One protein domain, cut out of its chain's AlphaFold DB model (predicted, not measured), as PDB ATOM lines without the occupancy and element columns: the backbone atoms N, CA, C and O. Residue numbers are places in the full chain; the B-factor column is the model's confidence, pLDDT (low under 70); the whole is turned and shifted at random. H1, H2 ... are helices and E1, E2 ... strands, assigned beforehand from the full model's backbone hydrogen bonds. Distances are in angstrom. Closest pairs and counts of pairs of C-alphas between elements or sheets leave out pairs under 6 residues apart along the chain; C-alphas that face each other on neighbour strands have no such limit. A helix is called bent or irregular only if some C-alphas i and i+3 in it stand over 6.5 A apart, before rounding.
ATOM      1  N   PRO A  62     198.335 119.167 105.245       69.88
ATOM      2  CA  PRO A  62     197.583 119.341 104.014       69.88
ATOM      3  C   PRO A  62     198.413 120.136 103.008       69.88
ATOM      4  O   PRO A  62     199.015 121.161 103.348       69.88
ATOM      5  N   THR A  63     198.426 119.652 101.773       76.44
ATOM      6  CA  THR A  63     198.873 120.401 100.605       76.44
ATOM      7  C   THR A  63     197.936 121.578 100.333       76.44
ATOM      8  O   THR A  63     196.807 121.642 100.829       76.44
ATOM      9  N   ALA A  64     198.413 122.532  99.542       83.94
ATOM     10  CA  ALA A  64     197.596 123.586  98.964       83.94
ATOM     11  C   ALA A  64     197.759 123.592  97.431       83.94
ATOM     12  O   ALA A  64     198.848 123.271  96.936       83.94
ATOM     13  N   PRO A  65     196.697 123.944  96.678       86.12
ATOM     14  CA  PRO A  65     196.745 124.020  95.225       86.12
ATOM     15  C   PRO A  65     197.707 125.116  94.773       86.12
ATOM     16  O   PRO A  65     197.753 126.209  95.352       86.12
ATOM     17  N   LEU A  66     198.456 124.807  93.719       85.94
ATOM     18  CA  LEU A  66     199.440 125.688  93.119       85.94
ATOM     19  C   LEU A  66     198.832 126.418  91.918       85.94
ATOM     20  O   LEU A  66     198.354 125.797  90.963       85.94
ATOM     21  N   LEU A  67     198.852 127.745  91.970       90.12
ATOM     22  CA  LEU A  67     198.224 128.628  90.997       90.12
ATOM     23  C   LEU A  67     199.269 129.522  90.343       90.12
ATOM     24  O   LEU A  67     200.118 130.097  91.022       90.12
ATOM     25  N   ARG A  68     199.159 129.724  89.034       88.62
ATOM     26  CA  ARG A  68     199.891 130.769  88.324       88.62
ATOM     27  C   ARG A  68     199.073 132.054  88.351       88.62
ATOM     28  O   ARG A  68     197.936 132.076  87.879       88.62
ATOM     29  N   LYS A  69     199.652 133.128  88.874       90.25
ATOM     30  CA  LYS A  69     199.055 134.465  88.863       90.25
ATOM     31  C   LYS A  69     199.187 135.087  87.467       90.25
ATOM     32  O   LYS A  69     200.197 134.890  86.789       90.25
ATOM     33  N   LYS A  70     198.167 135.822  87.022       89.88
ATOM     34  CA  LYS A  70     198.119 136.522  85.728       89.88
ATOM     35  C   LYS A  70     197.387 137.864  85.872       89.88
ATOM     36  O   LYS A  70     196.274 137.868  86.403       89.88
ATOM     37  N   PRO A  71     197.926 138.983  85.361       88.31
ATOM     38  CA  PRO A  71     197.211 140.258  85.377       88.31
ATOM     39  C   PRO A  71     195.958 140.187  84.492       88.31
ATOM     40  O   PRO A  71     196.018 139.706  83.359       88.31
ATOM     41  N   ALA A  72     194.831 140.688  84.997       86.94
ATOM     42  CA  ALA A  72     193.546 140.711  84.305       86.94
ATOM     43  C   ALA A  72     192.804 142.041  84.512       86.94
ATOM     44  O   ALA A  72     193.101 142.824  85.419       86.94
ATOM     45  N   THR A  73     191.814 142.306  83.658       85.19
ATOM     46  CA  THR A  73     190.971 143.503  83.738       85.19
ATOM     47  C   THR A  73     189.491 143.169  83.573       85.19
ATOM     48  O   THR A  73     189.094 142.388  82.712       85.19
ATOM     49  N   ALA A  74     188.656 143.789  84.405       76.00
ATOM     50  CA  ALA A  74     187.200 143.742  84.326       76.00
ATOM     51  C   ALA A  74     186.683 145.173  84.116       76.00
ATOM     52  O   ALA A  74     186.545 145.967  85.053       76.00
ATOM     53  N   GLY A  75     186.463 145.546  82.853       81.00
ATOM     54  CA  GLY A  75     186.145 146.922  82.472       81.00
ATOM     55  C   GLY A  75     187.304 147.873  82.788       81.00
ATOM     56  O   GLY A  75     188.329 147.844  82.117       81.00
ATOM     57  N   ARG A  76     187.142 148.726  83.810       78.94
ATOM     58  CA  ARG A  76     188.178 149.675  84.276       78.94
ATOM     59  C   ARG A  76     188.956 149.200  85.512       78.94
ATOM     60  O   ARG A  76     189.813 149.933  85.991       78.94
ATOM     61  N   VAL A  77     188.642 148.025  86.059       79.06
ATOM     62  CA  VAL A  77     189.281 147.498  87.275       79.06
ATOM     63  C   VAL A  77     190.357 146.488  86.887       79.06
ATOM     64  O   VAL A  77     190.046 145.496  86.232       79.06
ATOM     65  N   ALA A  78     191.601 146.729  87.299       84.50
ATOM     66  CA  ALA A  78     192.697 145.769  87.180       84.50
ATOM     67  C   ALA A  78     192.779 144.890  88.437       84.50
ATOM     68  O   ALA A  78     192.659 145.387  89.561       84.50
ATOM     69  N   PHE A  79     192.973 143.588  88.248       85.31
ATOM     70  CA  PHE A  79     193.043 142.596  89.317       85.31
ATOM     71  C   PHE A  79     193.928 141.413  88.918       85.31
ATOM     72  O   PHE A  79     194.306 141.267  87.755       85.31
ATOM     73  N   ASP A  80     194.258 140.575  89.894       87.81
ATOM     74  CA  ASP A  80     195.018 139.355  89.666       87.81
ATOM     75  C   ASP A  80     194.054 138.193  89.417       87.81
ATOM     76  O   ASP A  80     193.197 137.880  90.242       87.81
ATOM     77  N   SER A  81     194.180 137.572  88.249       89.75
ATOM     78  CA  SER A  81     193.528 136.305  87.918       89.75
ATOM     79  C   SER A  81     194.471 135.137  88.201       89.75
ATOM     80  O   SER A  81     195.693 135.305  88.255       89.75
ATOM     81  N   PHE A  82     193.909 133.942  88.370       91.88
ATOM     82  CA  PHE A  82     194.659 132.747  88.739       91.88
ATOM     83  C   PHE A  82     194.348 131.600  87.779       91.88
ATOM     84  O   PHE A  82     193.198 131.371  87.416       91.88
ATOM     85  N   GLU A  83     195.383 130.874  87.376       90.69
ATOM     86  CA  GLU A  83     195.299 129.665  86.561       90.69
ATOM     87  C   GLU A  83     195.765 128.471  87.398       90.69
ATOM     88  O   GLU A  83     196.857 128.496  87.969       90.69
ATOM     89  N   ALA A  84     194.948 127.421  87.480       88.50
ATOM     90  CA  ALA A  84     195.327 126.195  88.168       88.50
ATOM     91  C   ALA A  84     196.441 125.469  87.397       88.50
ATOM     92  O   ALA A  84     196.290 125.168  86.215       88.50
ATOM     93  N   THR A  85     197.547 125.148  88.071       83.31
ATOM     94  CA  THR A  85     198.674 124.420  87.452       83.31
ATOM     95  C   THR A  85     198.473 122.900  87.426       83.31
ATOM     96  O   THR A  85     199.264 122.181  86.825       83.31
ATOM     97  N   GLY A  86     197.445 122.390  88.117       82.25
ATOM     98  CA  GLY A  86     197.241 120.956  88.352       82.25
ATOM     99  C   GLY A  86     198.210 120.338  89.372       82.25
ATOM    100  O   GLY A  86     198.123 119.141  89.639       82.25
ATOM    101  N   LEU A  87     199.115 121.136  89.948       79.69
ATOM    102  CA  LEU A  87     200.055 120.715  90.980       79.69
ATOM    103  C   LEU A  87     199.586 121.140  92.375       79.69
ATOM    104  O   LEU A  87     198.833 122.099  92.564       79.69
ATOM    105  N   GLU A  88     200.103 120.426  93.364       81.25
ATOM    106  CA  GLU A  88     199.905 120.689  94.783       81.25
ATOM    107  C   GLU A  88     201.256 120.690  95.495       81.25
ATOM    108  O   GLU A  88     202.184 119.989  95.083       81.25
ATOM    109  N   GLY A  89     201.360 121.438  96.592       75.62
ATOM    110  CA  GLY A  89     202.574 121.458  97.398       75.62
ATOM    111  C   GLY A  89     202.357 121.861  98.850       75.62
ATOM    112  O   GLY A  89     201.276 122.294  99.256       75.62
ATOM    113  N   TRP A  90     203.410 121.702  99.643       76.81
ATOM    114  CA  TRP A  90     203.496 122.154 101.024       76.81
ATOM    115  C   TRP A  90     204.196 123.509 101.078       76.81
ATOM    116  O   TRP A  90     205.300 123.678 100.568       76.81
ATOM    117  N   MET A  91     203.561 124.462 101.753       71.56
ATOM    118  CA  MET A  91     204.156 125.749 102.114       71.56
ATOM    119  C   MET A  91     205.288 125.531 103.128       71.56
ATOM    120  O   MET A  91     205.022 125.068 104.242       71.56
ATOM    121  N   ILE A  92     206.528 125.858 102.758       62.66
ATOM    122  CA  ILE A  92     207.714 125.746 103.613       62.66
ATOM    123  C   ILE A  92     208.210 127.160 103.946       62.66
ATOM    124  O   ILE A  92     208.875 127.829 103.158       62.66
ATOM    125  N   GLY A  93     207.854 127.630 105.141       58.38
ATOM    126  CA  GLY A  93     208.085 129.017 105.539       58.38
ATOM    127  C   GLY A  93     207.112 129.975 104.848       58.38
ATOM    128  O   GLY A  93     205.920 129.687 104.743       58.38
ATOM    129  N   SER A  94     207.623 131.131 104.432       54.94
ATOM    130  CA  SER A  94     206.857 132.226 103.830       54.94
ATOM    131  C   SER A  94     206.771 132.154 102.306       54.94
ATOM    132  O   SER A  94     205.700 132.385 101.748       54.94
ATOM    133  N   ASN A  95     207.901 131.839 101.660       64.25
ATOM    134  CA  ASN A  95     208.126 132.132 100.242       64.25
ATOM    135  C   ASN A  95     208.683 130.947  99.418       64.25
ATOM    136  O   ASN A  95     208.969 131.127  98.237       64.25
ATOM    137  N   LEU A  96     208.847 129.742  99.993       66.06
ATOM    138  CA  LEU A  96     209.313 128.535  99.282       66.06
ATOM    139  C   LEU A  96     208.355 127.328  99.423       66.06
ATOM    140  O   LEU A  96     208.011 126.911 100.525       66.06
ATOM    141  N   CYS A  97     207.911 126.747  98.312       71.75
ATOM    142  CA  CYS A  97     206.985 125.614  98.281       71.75
ATOM    143  C   CYS A  97     207.722 124.324  97.901       71.75
ATOM    144  O   CYS A  97     208.487 124.326  96.938       71.75
ATOM    145  N   LEU A  98     207.454 123.227  98.615       72.06
ATOM    146  CA  LEU A  98     207.804 121.866  98.194       72.06
ATOM    147  C   LEU A  98     206.633 121.271  97.410       72.06
ATOM    148  O   LEU A  98     205.542 121.121  97.958       72.06
ATOM    149  N   LEU A  99     206.859 120.869  96.168       72.75
ATOM    150  CA  LEU A  99     205.858 120.215  95.331       72.75
ATOM    151  C   LEU A  99     205.649 118.744  95.720       72.75
ATOM    152  O   LEU A  99     206.558 118.070  96.208       72.75
ATOM    153  N   SER A 100     204.456 118.217  95.433       65.88
ATOM    154  CA  SER A 100     204.085 116.803  95.629       65.88
ATOM    155  C   SER A 100     204.975 115.800  94.881       65.88
ATOM    156  O   SER A 100     205.036 114.628  95.253       65.88
ATOM    157  N   ASP A 101     205.704 116.262  93.866       61.75
ATOM    158  CA  ASP A 101     206.670 115.499  93.068       61.75
ATOM    159  C   ASP A 101     208.133 115.591  93.551       61.75
ATOM    160  O   ASP A 101     209.000 114.899  93.012       61.75
ATOM    161  N   GLY A 102     208.406 116.409  94.575       55.25
ATOM    162  CA  GLY A 102     209.743 116.654  95.124       55.25
ATOM    163  C   GLY A 102     210.479 117.886  94.576       55.25
ATOM    164  O   GLY A 102     211.605 118.130  95.010       55.25
ATOM    165  N   GLY A 103     209.886 118.650  93.654       61.66
ATOM    166  CA  GLY A 103     210.393 119.946  93.189       61.66
ATOM    167  C   GLY A 103     210.223 121.081  94.207       61.66
ATOM    168  O   GLY A 103     209.516 120.934  95.205       61.66
ATOM    169  N   TRP A 104     210.859 122.228  93.953       68.44
ATOM    170  CA  TRP A 104     210.857 123.391  94.848       68.44
ATOM    171  C   TRP A 104     210.650 124.699  94.079       68.44
ATOM    172  O   TRP A 104     211.396 124.991  93.148       68.44
ATOM    173  N   VAL A 105     209.661 125.502  94.483       67.44
ATOM    174  CA  VAL A 105     209.222 126.692  93.728       67.44
ATOM    175  C   VAL A 105     209.019 127.898  94.657       67.44
ATOM    176  O   VAL A 105     208.366 127.743  95.695       67.44
ATOM    177  N   PRO A 106     209.538 129.099  94.327       68.94
ATOM    178  CA  PRO A 106     209.238 130.317  95.079       68.94
ATOM    179  C   PRO A 106     207.766 130.727  94.907       68.94
ATOM    180  O   PRO A 106     207.209 130.625  93.814       68.94
ATOM    181  N   TYR A 107     207.122 131.196  95.977       74.19
ATOM    182  CA  TYR A 107     205.681 131.473  95.980       74.19
ATOM    183  C   TYR A 107     205.271 132.644  96.879       74.19
ATOM    184  O   TYR A 107     206.028 133.087  97.737       74.19
ATOM    185  N   VAL A 108     204.022 133.083  96.713       81.12
ATOM    186  CA  VAL A 108     203.301 134.002  97.598       81.12
ATOM    187  C   VAL A 108     202.147 133.252  98.270       81.12
ATOM    188  O   VAL A 108     201.314 132.625  97.605       81.12
ATOM    189  N   ALA A 109     202.097 133.293  99.602       79.12
ATOM    190  CA  ALA A 109     201.073 132.612 100.391       79.12
ATOM    191  C   ALA A 109     199.707 133.308 100.291       79.12
ATOM    192  O   ALA A 109     199.543 134.447 100.725       79.12
ATOM    193  N   GLY A 110     198.702 132.594  99.780       77.44
ATOM    194  CA  GLY A 110     197.323 133.062  99.700       77.44
ATOM    195  C   GLY A 110     196.394 132.353 100.685       77.44
ATOM    196  O   GLY A 110     196.552 131.165 100.989       77.44
ATOM    197  N   ARG A 111     195.368 133.060 101.170       76.06
ATOM    198  CA  ARG A 111     194.251 132.440 101.897       76.06
ATOM    199  C   ARG A 111     192.940 133.137 101.571       76.06
ATOM    200  O   ARG A 111     192.790 134.327 101.828       76.06
ATOM    201  N   SER A 112     191.942 132.377 101.133       71.44
ATOM    202  CA  SER A 112     190.613 132.889 100.774       71.44
ATOM    203  C   SER A 112     189.736 133.272 101.985       71.44
ATOM    204  O   SER A 112     188.517 133.376 101.883       71.44
ATOM    205  N   GLN A 113     190.332 133.505 103.162       51.41
ATOM    206  CA  GLN A 113     189.628 133.653 104.446       51.41
ATOM    207  C   GLN A 113     188.919 134.999 104.673       51.41
ATOM    208  O   GLN A 113     188.376 135.218 105.753       51.41
ATOM    209  N   LYS A 114     188.943 135.903 103.690       50.66
ATOM    210  CA  LYS A 114     188.211 137.183 103.704       50.66
ATOM    211  C   LYS A 114     187.272 137.358 102.507       50.66
ATOM    212  O   LYS A 114     186.728 138.441 102.322       50.66
ATOM    213  N   LEU A 115     187.090 136.313 101.702       50.06
ATOM    214  CA  LEU A 115     186.263 136.346 100.503       50.06
ATOM    215  C   LEU A 115     185.021 135.466 100.698       50.06
ATOM    216  O   LEU A 115     184.852 134.441 100.050       50.06
ATOM    217  N   ASP A 116     184.105 135.904 101.562       56.53
ATOM    218  CA  ASP A 116     182.701 135.753 101.174       56.53
ATOM    219  C   ASP A 116     182.505 136.622  99.928       56.53
ATOM    220  O   ASP A 116     183.006 137.751  99.902       56.53
ATOM    221  N   ARG A 117     181.803 136.125  98.895       61.38
ATOM    222  CA  ARG A 117     181.580 136.902  97.662       61.38
ATOM    223  C   ARG A 117     181.028 138.280  98.046       61.38
ATOM    224  O   ARG A 117     179.920 138.328  98.597       61.38
ATOM    225  N   PRO A 118     181.747 139.389  97.783       63.16
ATOM    226  CA  PRO A 118     181.303 140.697  98.233       63.16
ATOM    227  C   PRO A 118     179.910 140.980  97.676       63.16
ATOM    228  O   PRO A 118     179.651 140.744  96.495       63.16
ATOM    229  N   ARG A 119     178.985 141.459  98.519       63.12
ATOM    230  CA  ARG A 119     177.619 141.786  98.083       63.12
ATOM    231  C   ARG A 119     177.657 143.011  97.166       63.12
ATOM    232  O   ARG A 119     177.514 144.145  97.615       63.12
ATOM    233  N   THR A 120     177.849 142.779  95.871       62.06
ATOM    234  CA  THR A 120     177.903 143.822  94.845       62.06
ATOM    235  C   THR A 120     176.515 144.410  94.592       62.06
ATOM    236  O   THR A 120     175.774 143.941  93.729       62.06
ATOM    237  N   GLY A 121     176.154 145.454  95.339       62.22
ATOM    238  CA  GLY A 121     175.061 146.354  94.960       62.22
ATOM    239  C   GLY A 121     175.453 147.264  93.786       62.22
ATOM    240  O   GLY A 121     176.636 147.386  93.459       62.22
ATOM    241  N   MET A 122     174.480 147.965  93.186       58.78
ATOM    242  CA  MET A 122     174.728 148.915  92.080       58.78
ATOM    243  C   MET A 122     175.805 149.971  92.401       58.78
ATOM    244  O   MET A 122     176.531 150.401  91.507       58.78
ATOM    245  N   PHE A 123     175.955 150.335  93.679       61.72
ATOM    246  CA  PHE A 123     176.904 151.341  94.169       61.72
ATOM    247  C   PHE A 123     178.189 150.763  94.785       61.72
ATOM    248  O   PHE A 123     178.891 151.475  95.493       61.72
ATOM    249  N   ALA A 124     178.522 149.489  94.531       72.69
ATOM    250  CA  ALA A 124     179.793 148.918  94.982       72.69
ATOM    251  C   ALA A 124     180.987 149.738  94.452       72.69
ATOM    252  O   ALA A 124     181.050 150.062  93.259       72.69
ATOM    253  N   ASP A 125     181.926 150.069  95.334       79.94
ATOM    254  CA  ASP A 125     183.118 150.847  95.008       79.94
ATOM    255  C   ASP A 125     184.135 150.022  94.190       79.94
ATOM    256  O   ASP A 125     183.944 148.831  93.918       79.94
ATOM    257  N   ALA A 126     185.227 150.662  93.766       79.38
ATOM    258  CA  ALA A 126     186.265 149.995  92.983       79.38
ATOM    259  C   ALA A 126     186.957 148.860  93.765       79.38
ATOM    260  O   ALA A 126     187.266 147.827  93.168       79.38
ATOM    261  N   GLY A 127     187.142 149.009  95.084       80.38
ATOM    262  CA  GLY A 127     187.731 147.984  95.946       80.38
ATOM    263  C   GLY A 127     186.844 146.745  96.061       80.38
ATOM    264  O   GLY A 127     187.303 145.635  95.789       80.38
ATOM    265  N   THR A 128     185.552 146.926  96.358       80.31
ATOM    266  CA  THR A 128     184.572 145.824  96.414       80.31
ATOM    267  C   THR A 128     184.473 145.084  95.078       80.31
ATOM    268  O   THR A 128     184.416 143.855  95.053       80.31
ATOM    269  N   LYS A 129     184.496 145.813  93.951       80.94
ATOM    270  CA  LYS A 129     184.488 145.218  92.603       80.94
ATOM    271  C   LYS A 129     185.767 144.429  92.301       80.94
ATOM    272  O   LYS A 129     185.663 143.344  91.736       80.94
ATOM    273  N   LYS A 130     186.943 144.924  92.710       83.06
ATOM    274  CA  LYS A 130     188.217 144.196  92.576       83.06
ATOM    275  C   LYS A 130     188.185 142.884  93.365       83.06
ATOM    276  O   LYS A 130     188.431 141.830  92.790       83.06
ATOM    277  N   ALA A 131     187.805 142.943  94.642       81.50
ATOM    278  CA  ALA A 131     187.731 141.771  95.515       81.50
ATOM    279  C   ALA A 131     186.719 140.720  95.017       81.50
ATOM    280  O   ALA A 131     186.960 139.523  95.146       81.50
ATOM    281  N   ALA A 132     185.602 141.147  94.416       81.12
ATOM    282  CA  ALA A 132     184.629 140.232  93.821       81.12
ATOM    283  C   ALA A 132     185.165 139.525  92.563       81.12
ATOM    284  O   ALA A 132     184.944 138.327  92.411       81.12
ATOM    285  N   ALA A 133     185.901 140.235  91.700       84.75
ATOM    286  CA  ALA A 133     186.531 139.641  90.519       84.75
ATOM    287  C   ALA A 133     187.664 138.664  90.890       84.75
ATOM    288  O   ALA A 133     187.760 137.582  90.318       84.75
ATOM    289  N   GLU A 134     188.481 139.017  91.887       85.62
ATOM    290  CA  GLU A 134     189.543 138.158  92.426       85.62
ATOM    291  C   GLU A 134     188.971 136.886  93.082       85.62
ATOM    292  O   GLU A 134     189.495 135.790  92.888       85.62
ATOM    293  N   TRP A 135     187.844 137.006  93.793       85.44
ATOM    294  CA  TRP A 135     187.107 135.862  94.335       85.44
ATOM    295  C   TRP A 135     186.569 134.926  93.255       85.44
ATOM    296  O   TRP A 135     186.783 133.716  93.339       85.44
ATOM    297  N   ASP A 136     185.868 135.471  92.258       86.25
ATOM    298  CA  ASP A 136     185.300 134.660  91.185       86.25
ATOM    299  C   ASP A 136     186.439 133.947  90.411       86.25
ATOM    300  O   ASP A 136     186.341 132.748  90.170       86.25
ATOM    301  N   ALA A 137     187.586 134.605  90.181       88.38
ATOM    302  CA  ALA A 137     188.773 133.985  89.575       88.38
ATOM    303  C   ALA A 137     189.419 132.874  90.434       88.38
ATOM    304  O   ALA A 137     189.796 131.830  89.902       88.38
ATOM    305  N   LEU A 138     189.540 133.055  91.755       88.81
ATOM    306  CA  LEU A 138     190.037 132.002  92.659       88.81
ATOM    307  C   LEU A 138     189.098 130.788  92.685       88.81
ATOM    308  O   LEU A 138     189.558 129.645  92.714       88.81
ATOM    309  N   LYS A 139     187.785 131.031  92.649       86.88
ATOM    310  CA  LYS A 139     186.765 129.983  92.588       86.88
ATOM    311  C   LYS A 139     186.817 129.223  91.259       86.88
ATOM    312  O   LYS A 139     186.741 127.996  91.276       86.88
ATOM    313  N   ASP A 140     186.979 129.922  90.137       89.00
ATOM    314  CA  ASP A 140     187.122 129.312  88.809       89.00
ATOM    315  C   ASP A 140     188.415 128.476  88.703       89.00
ATOM    316  O   ASP A 140     188.424 127.424  88.067       89.00
ATOM    317  N   ALA A 141     189.474 128.868  89.423       87.31
ATOM    318  CA  ALA A 141     190.691 128.072  89.614       87.31
ATOM    319  C   ALA A 141     190.546 126.908  90.628       87.31
ATOM    320  O   ALA A 141     191.527 126.224  90.927       87.31
ATOM    321  N   GLY A 142     189.346 126.666  91.171       85.25
ATOM    322  CA  GLY A 142     189.045 125.545  92.070       85.25
ATOM    323  C   GLY A 142     189.376 125.767  93.553       85.25
ATOM    324  O   GLY A 142     189.303 124.821  94.338       85.25
ATOM    325  N   VAL A 143     189.723 126.988  93.977       86.38
ATOM    326  CA  VAL A 143     190.037 127.281  95.385       86.38
ATOM    327  C   VAL A 143     188.757 127.358  96.218       86.38
ATOM    328  O   VAL A 143     187.884 128.193  95.986       86.38
ATOM    329  N   ALA A 144     188.660 126.516  97.248       82.94
ATOM    330  CA  ALA A 144     187.526 126.529  98.166       82.94
ATOM    331  C   ALA A 144     187.526 127.759  99.115       82.94
ATOM    332  O   ALA A 144     188.592 128.289  99.461       82.94
ATOM    333  N   PRO A 145     186.349 128.195  99.613       82.06
ATOM    334  CA  PRO A 145     186.249 129.206 100.667       82.06
ATOM    335  C   PRO A 145     187.084 128.850 101.909       82.06
ATOM    336  O   PRO A 145     187.056 127.721 102.392       82.06
ATOM    337  N   GLY A 146     187.848 129.815 102.431       76.56
ATOM    338  CA  GLY A 146     188.730 129.649 103.596       76.56
ATOM    339  C   GLY A 146     190.012 128.820 103.389       76.56
ATOM    340  O   GLY A 146     190.874 128.818 104.284       76.56
ATOM    341  N   ALA A 147     190.166 128.148 102.242       81.81
ATOM    342  CA  ALA A 147     191.354 127.379 101.886       81.81
ATOM    343  C   ALA A 147     192.609 128.259 101.745       81.81
ATOM    344  O   ALA A 147     192.549 129.473 101.520       81.81
ATOM    345  N   ARG A 148     193.776 127.626 101.889       84.50
ATOM    346  CA  ARG A 148     195.063 128.216 101.504       84.50
ATOM    347  C   ARG A 148     195.365 127.837 100.059       84.50
ATOM    348  O   ARG A 148     194.997 126.748  99.636       84.50
ATOM    349  N   TYR A 149     196.048 128.718  99.344       86.56
ATOM    350  CA  TYR A 149     196.554 128.474  97.997       86.56
ATOM    351  C   TYR A 149     197.971 129.032  97.874       86.56
ATOM    352  O   TYR A 149     198.390 129.893  98.652       86.56
ATOM    353  N   ILE A 150     198.714 128.509  96.908       86.81
ATOM    354  CA  ILE A 150     200.111 128.850  96.661       86.81
ATOM    355  C   ILE A 150     200.140 129.575  95.318       86.81
ATOM    356  O   ILE A 150     199.879 128.954  94.292       86.81
ATOM    357  N   ALA A 151     200.384 130.886  95.315       86.81
ATOM    358  CA  ALA A 151     200.438 131.670  94.084       86.81
ATOM    359  C   ALA A 151     201.886 131.821  93.603       86.81
ATOM    360  O   ALA A 151     202.766 132.188  94.378       86.81
ATOM    361  N   ILE A 152     202.128 131.568  92.322       81.81
ATOM    362  CA  ILE A 152     203.404 131.818  91.648       81.81
ATOM    363  C   ILE A 152     203.246 133.083  90.806       81.81
ATOM    364  O   ILE A 152     202.335 133.167  89.976       81.81
ATOM    365  N   GLU A 153     204.131 134.059  91.010       79.38
ATOM    366  CA  GLU A 153     204.192 135.274  90.189       79.38
ATOM    367  C   GLU A 153     204.552 134.941  88.723       79.38
ATOM    368  O   GLU A 153     205.243 133.950  88.471       79.38
ATOM    369  N   PRO A 154     204.129 135.744  87.727       73.31
ATOM    370  CA  PRO A 154     204.359 135.440  86.309       73.31
ATOM    371  C   PRO A 154     205.830 135.179  85.942       73.31
ATOM    372  O   PRO A 154     206.100 134.310  85.116       73.31
ATOM    373  N   GLU A 155     206.746 135.906  86.588       68.19
ATOM    374  CA  GLU A 155     208.215 135.825  86.496       68.19
ATOM    375  C   GLU A 155     208.822 134.522  87.050       68.19
ATOM    376  O   GLU A 155     209.942 134.146  86.705       68.19
ATOM    377  N   HIS A 156     208.071 133.815  87.894       64.31
ATOM    378  CA  HIS A 156     208.479 132.576  88.553       64.31
ATOM    379  C   HIS A 156     207.837 131.330  87.920       64.31
ATOM    380  O   HIS A 156     208.133 130.207  88.325       64.31
ATOM    381  N   ALA A 157     206.977 131.491  86.908       62.50
ATOM    382  CA  ALA A 157     206.249 130.381  86.293       62.50
ATOM    383  C   ALA A 157     207.177 129.306  85.696       62.50
ATOM    384  O   ALA A 157     206.906 128.118  85.823       62.50
ATOM    385  N   ASN A 158     208.304 129.719  85.117       60.47
ATOM    386  CA  ASN A 158     209.352 128.857  84.558       60.47
ATOM    387  C   ASN A 158     210.033 127.936  85.593       60.47
ATOM    388  O   ASN A 158     210.628 126.934  85.201       60.47
ATOM    389  N   TYR A 159     209.917 128.191  86.904       60.19
ATOM    390  CA  TYR A 159     210.394 127.235  87.915       60.19
ATOM    391  C   TYR A 159     209.550 125.951  87.966       60.19
ATOM    392  O   TYR A 159     210.059 124.927  88.414       60.19
ATOM    393  N   LEU A 160     208.305 125.968  87.468       59.72
ATOM    394  CA  LEU A 160     207.471 124.766  87.334       59.72
ATOM    395  C   LEU A 160     208.104 123.736  86.391       59.72
ATOM    396  O   LEU A 160     208.140 122.552  86.715       59.72
ATOM    397  N   ASP A 161     208.642 124.193  85.258       50.19
ATOM    398  CA  ASP A 161     209.211 123.323  84.219       50.19
ATOM    399  C   ASP A 161     210.603 122.790  84.600       50.19
ATOM    400  O   ASP A 161     210.977 121.677  84.233       50.19
ATOM    401  N   VAL A 162     211.368 123.567  85.376       49.03
ATOM    402  CA  VAL A 162     212.697 123.175  85.887       49.03
ATOM    403  C   VAL A 162     212.580 122.187  87.063       49.03
ATOM    404  O   VAL A 162     213.494 121.403  87.333       49.03
ATOM    405  N   CYS A 163     211.428 122.142  87.736       47.19
ATOM    406  CA  CYS A 163     211.128 121.184  88.797       47.19
ATOM    407  C   CYS A 163     210.805 119.774  88.271       47.19
ATOM    408  O   CYS A 163     209.650 119.365  88.326       47.19
ATOM    409  N   ARG A 164     211.820 119.007  87.827       40.06
ATOM    410  CA  ARG A 164     211.911 117.518  87.912       40.06
ATOM    411  C   ARG A 164     213.122 116.968  87.133       40.06
ATOM    412  O   ARG A 164     213.082 116.914  85.912       40.06
ATOM    413  N   HIS A 165     214.077 116.331  87.826       32.81
ATOM    414  CA  HIS A 165     214.365 114.904  87.568       32.81
ATOM    415  C   HIS A 165     215.168 114.239  88.715       32.81
ATOM    416  O   HIS A 165     216.358 114.513  88.876       32.81
TER     417      HIS A 165
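Overview. This is residues 62 to 165 of the 211 residues of an uncharacterized protein of Flavimobilis marinus (UniProt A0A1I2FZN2). What shape is this? One strongly twisted sheet curls and folds back on itself: the small leaf E4 E3 faces E1 E6 E5, with bent E2 as the hinge, and H1 covers the far part of E2. What makes up the rod? Residues 112 to 125 reach out at one end, with little H2 near the other. The 104 printed residues, mixed in class, run E1 E2 E3 E4 E5 H1 E6 H2; the mixed sheet's order is E4 E3 E2 E1 E6 E5. The whole is compact, radius of gyration of the C-alphas 14.6 A, spanning 52 by 25 by 21 A.

Arrangement. Which N and O pairs are within hydrogen-bond range? E1, residues 64 to 74, and E2, residues 77 to 92, form an antiparallel hairpin with N 70 and O 81 at 2.8 A. E3, residues 96 to 99, pairs antiparallel with E2 through N 90 and O 98 at 2.8 A, and with E4, residues 104 to 106, through N 97 and O 105 at 2.8 A; these hairpins complete the meander E1 E2 E3 E4, each strand the antiparallel neighbour of the one before. E6, residues 148 to 152, is parallel to E1, N 67 and O 150 at 2.8 A, and antiparallel to E5, residues 108 to 111, N 110 and O 149 at 2.9 A. Where are the helices? H1, residues 126 to 140, is on the sheet, its height over the sheet 6.8 A; it lies over E2 and runs slantwise to the strands, at 40 degrees to E2 on the local plane; the closest C-alphas of H1 and E2 are those of Ala 137 and Ser 81, 5.5 A apart, and every O i to N i+4 pair in H1 is within hydrogen-bond range. H2, residues 159 to 162, only grazes the sheet, its closest C-alphas to E4 being Tyr 159 and Val 105, 6.0 A; it is too short for such a pair.

Along the chain. Where do the strands begin? E1 starts at C-alpha 64, (197.596, 123.586, 98.964), is 27.0 A long and bends by 70 degrees at residue 71. How long are the others? E2 is 32.9 A and bends by 103 degrees at residue 89; H1 is 21.1 A, E6 13.4 A, E5 10.1 A, E3 9.8 A, E4 7.1 A and H2 5.1 A, ending at C-alpha 162, (212.697, 123.175, 85.887).

Size, cuts and confidence. How far does it reach? The two C-alphas farthest apart, Phe 123 and His 165, are 52.7 A apart. Is it unbroken? The printed part has no cut, and the long link is E5 to H1. Where is confidence low? The mean pLDDT of the printed part is 74.5, with 35 residues under 70, among them 113 to 123 and 155 to 165.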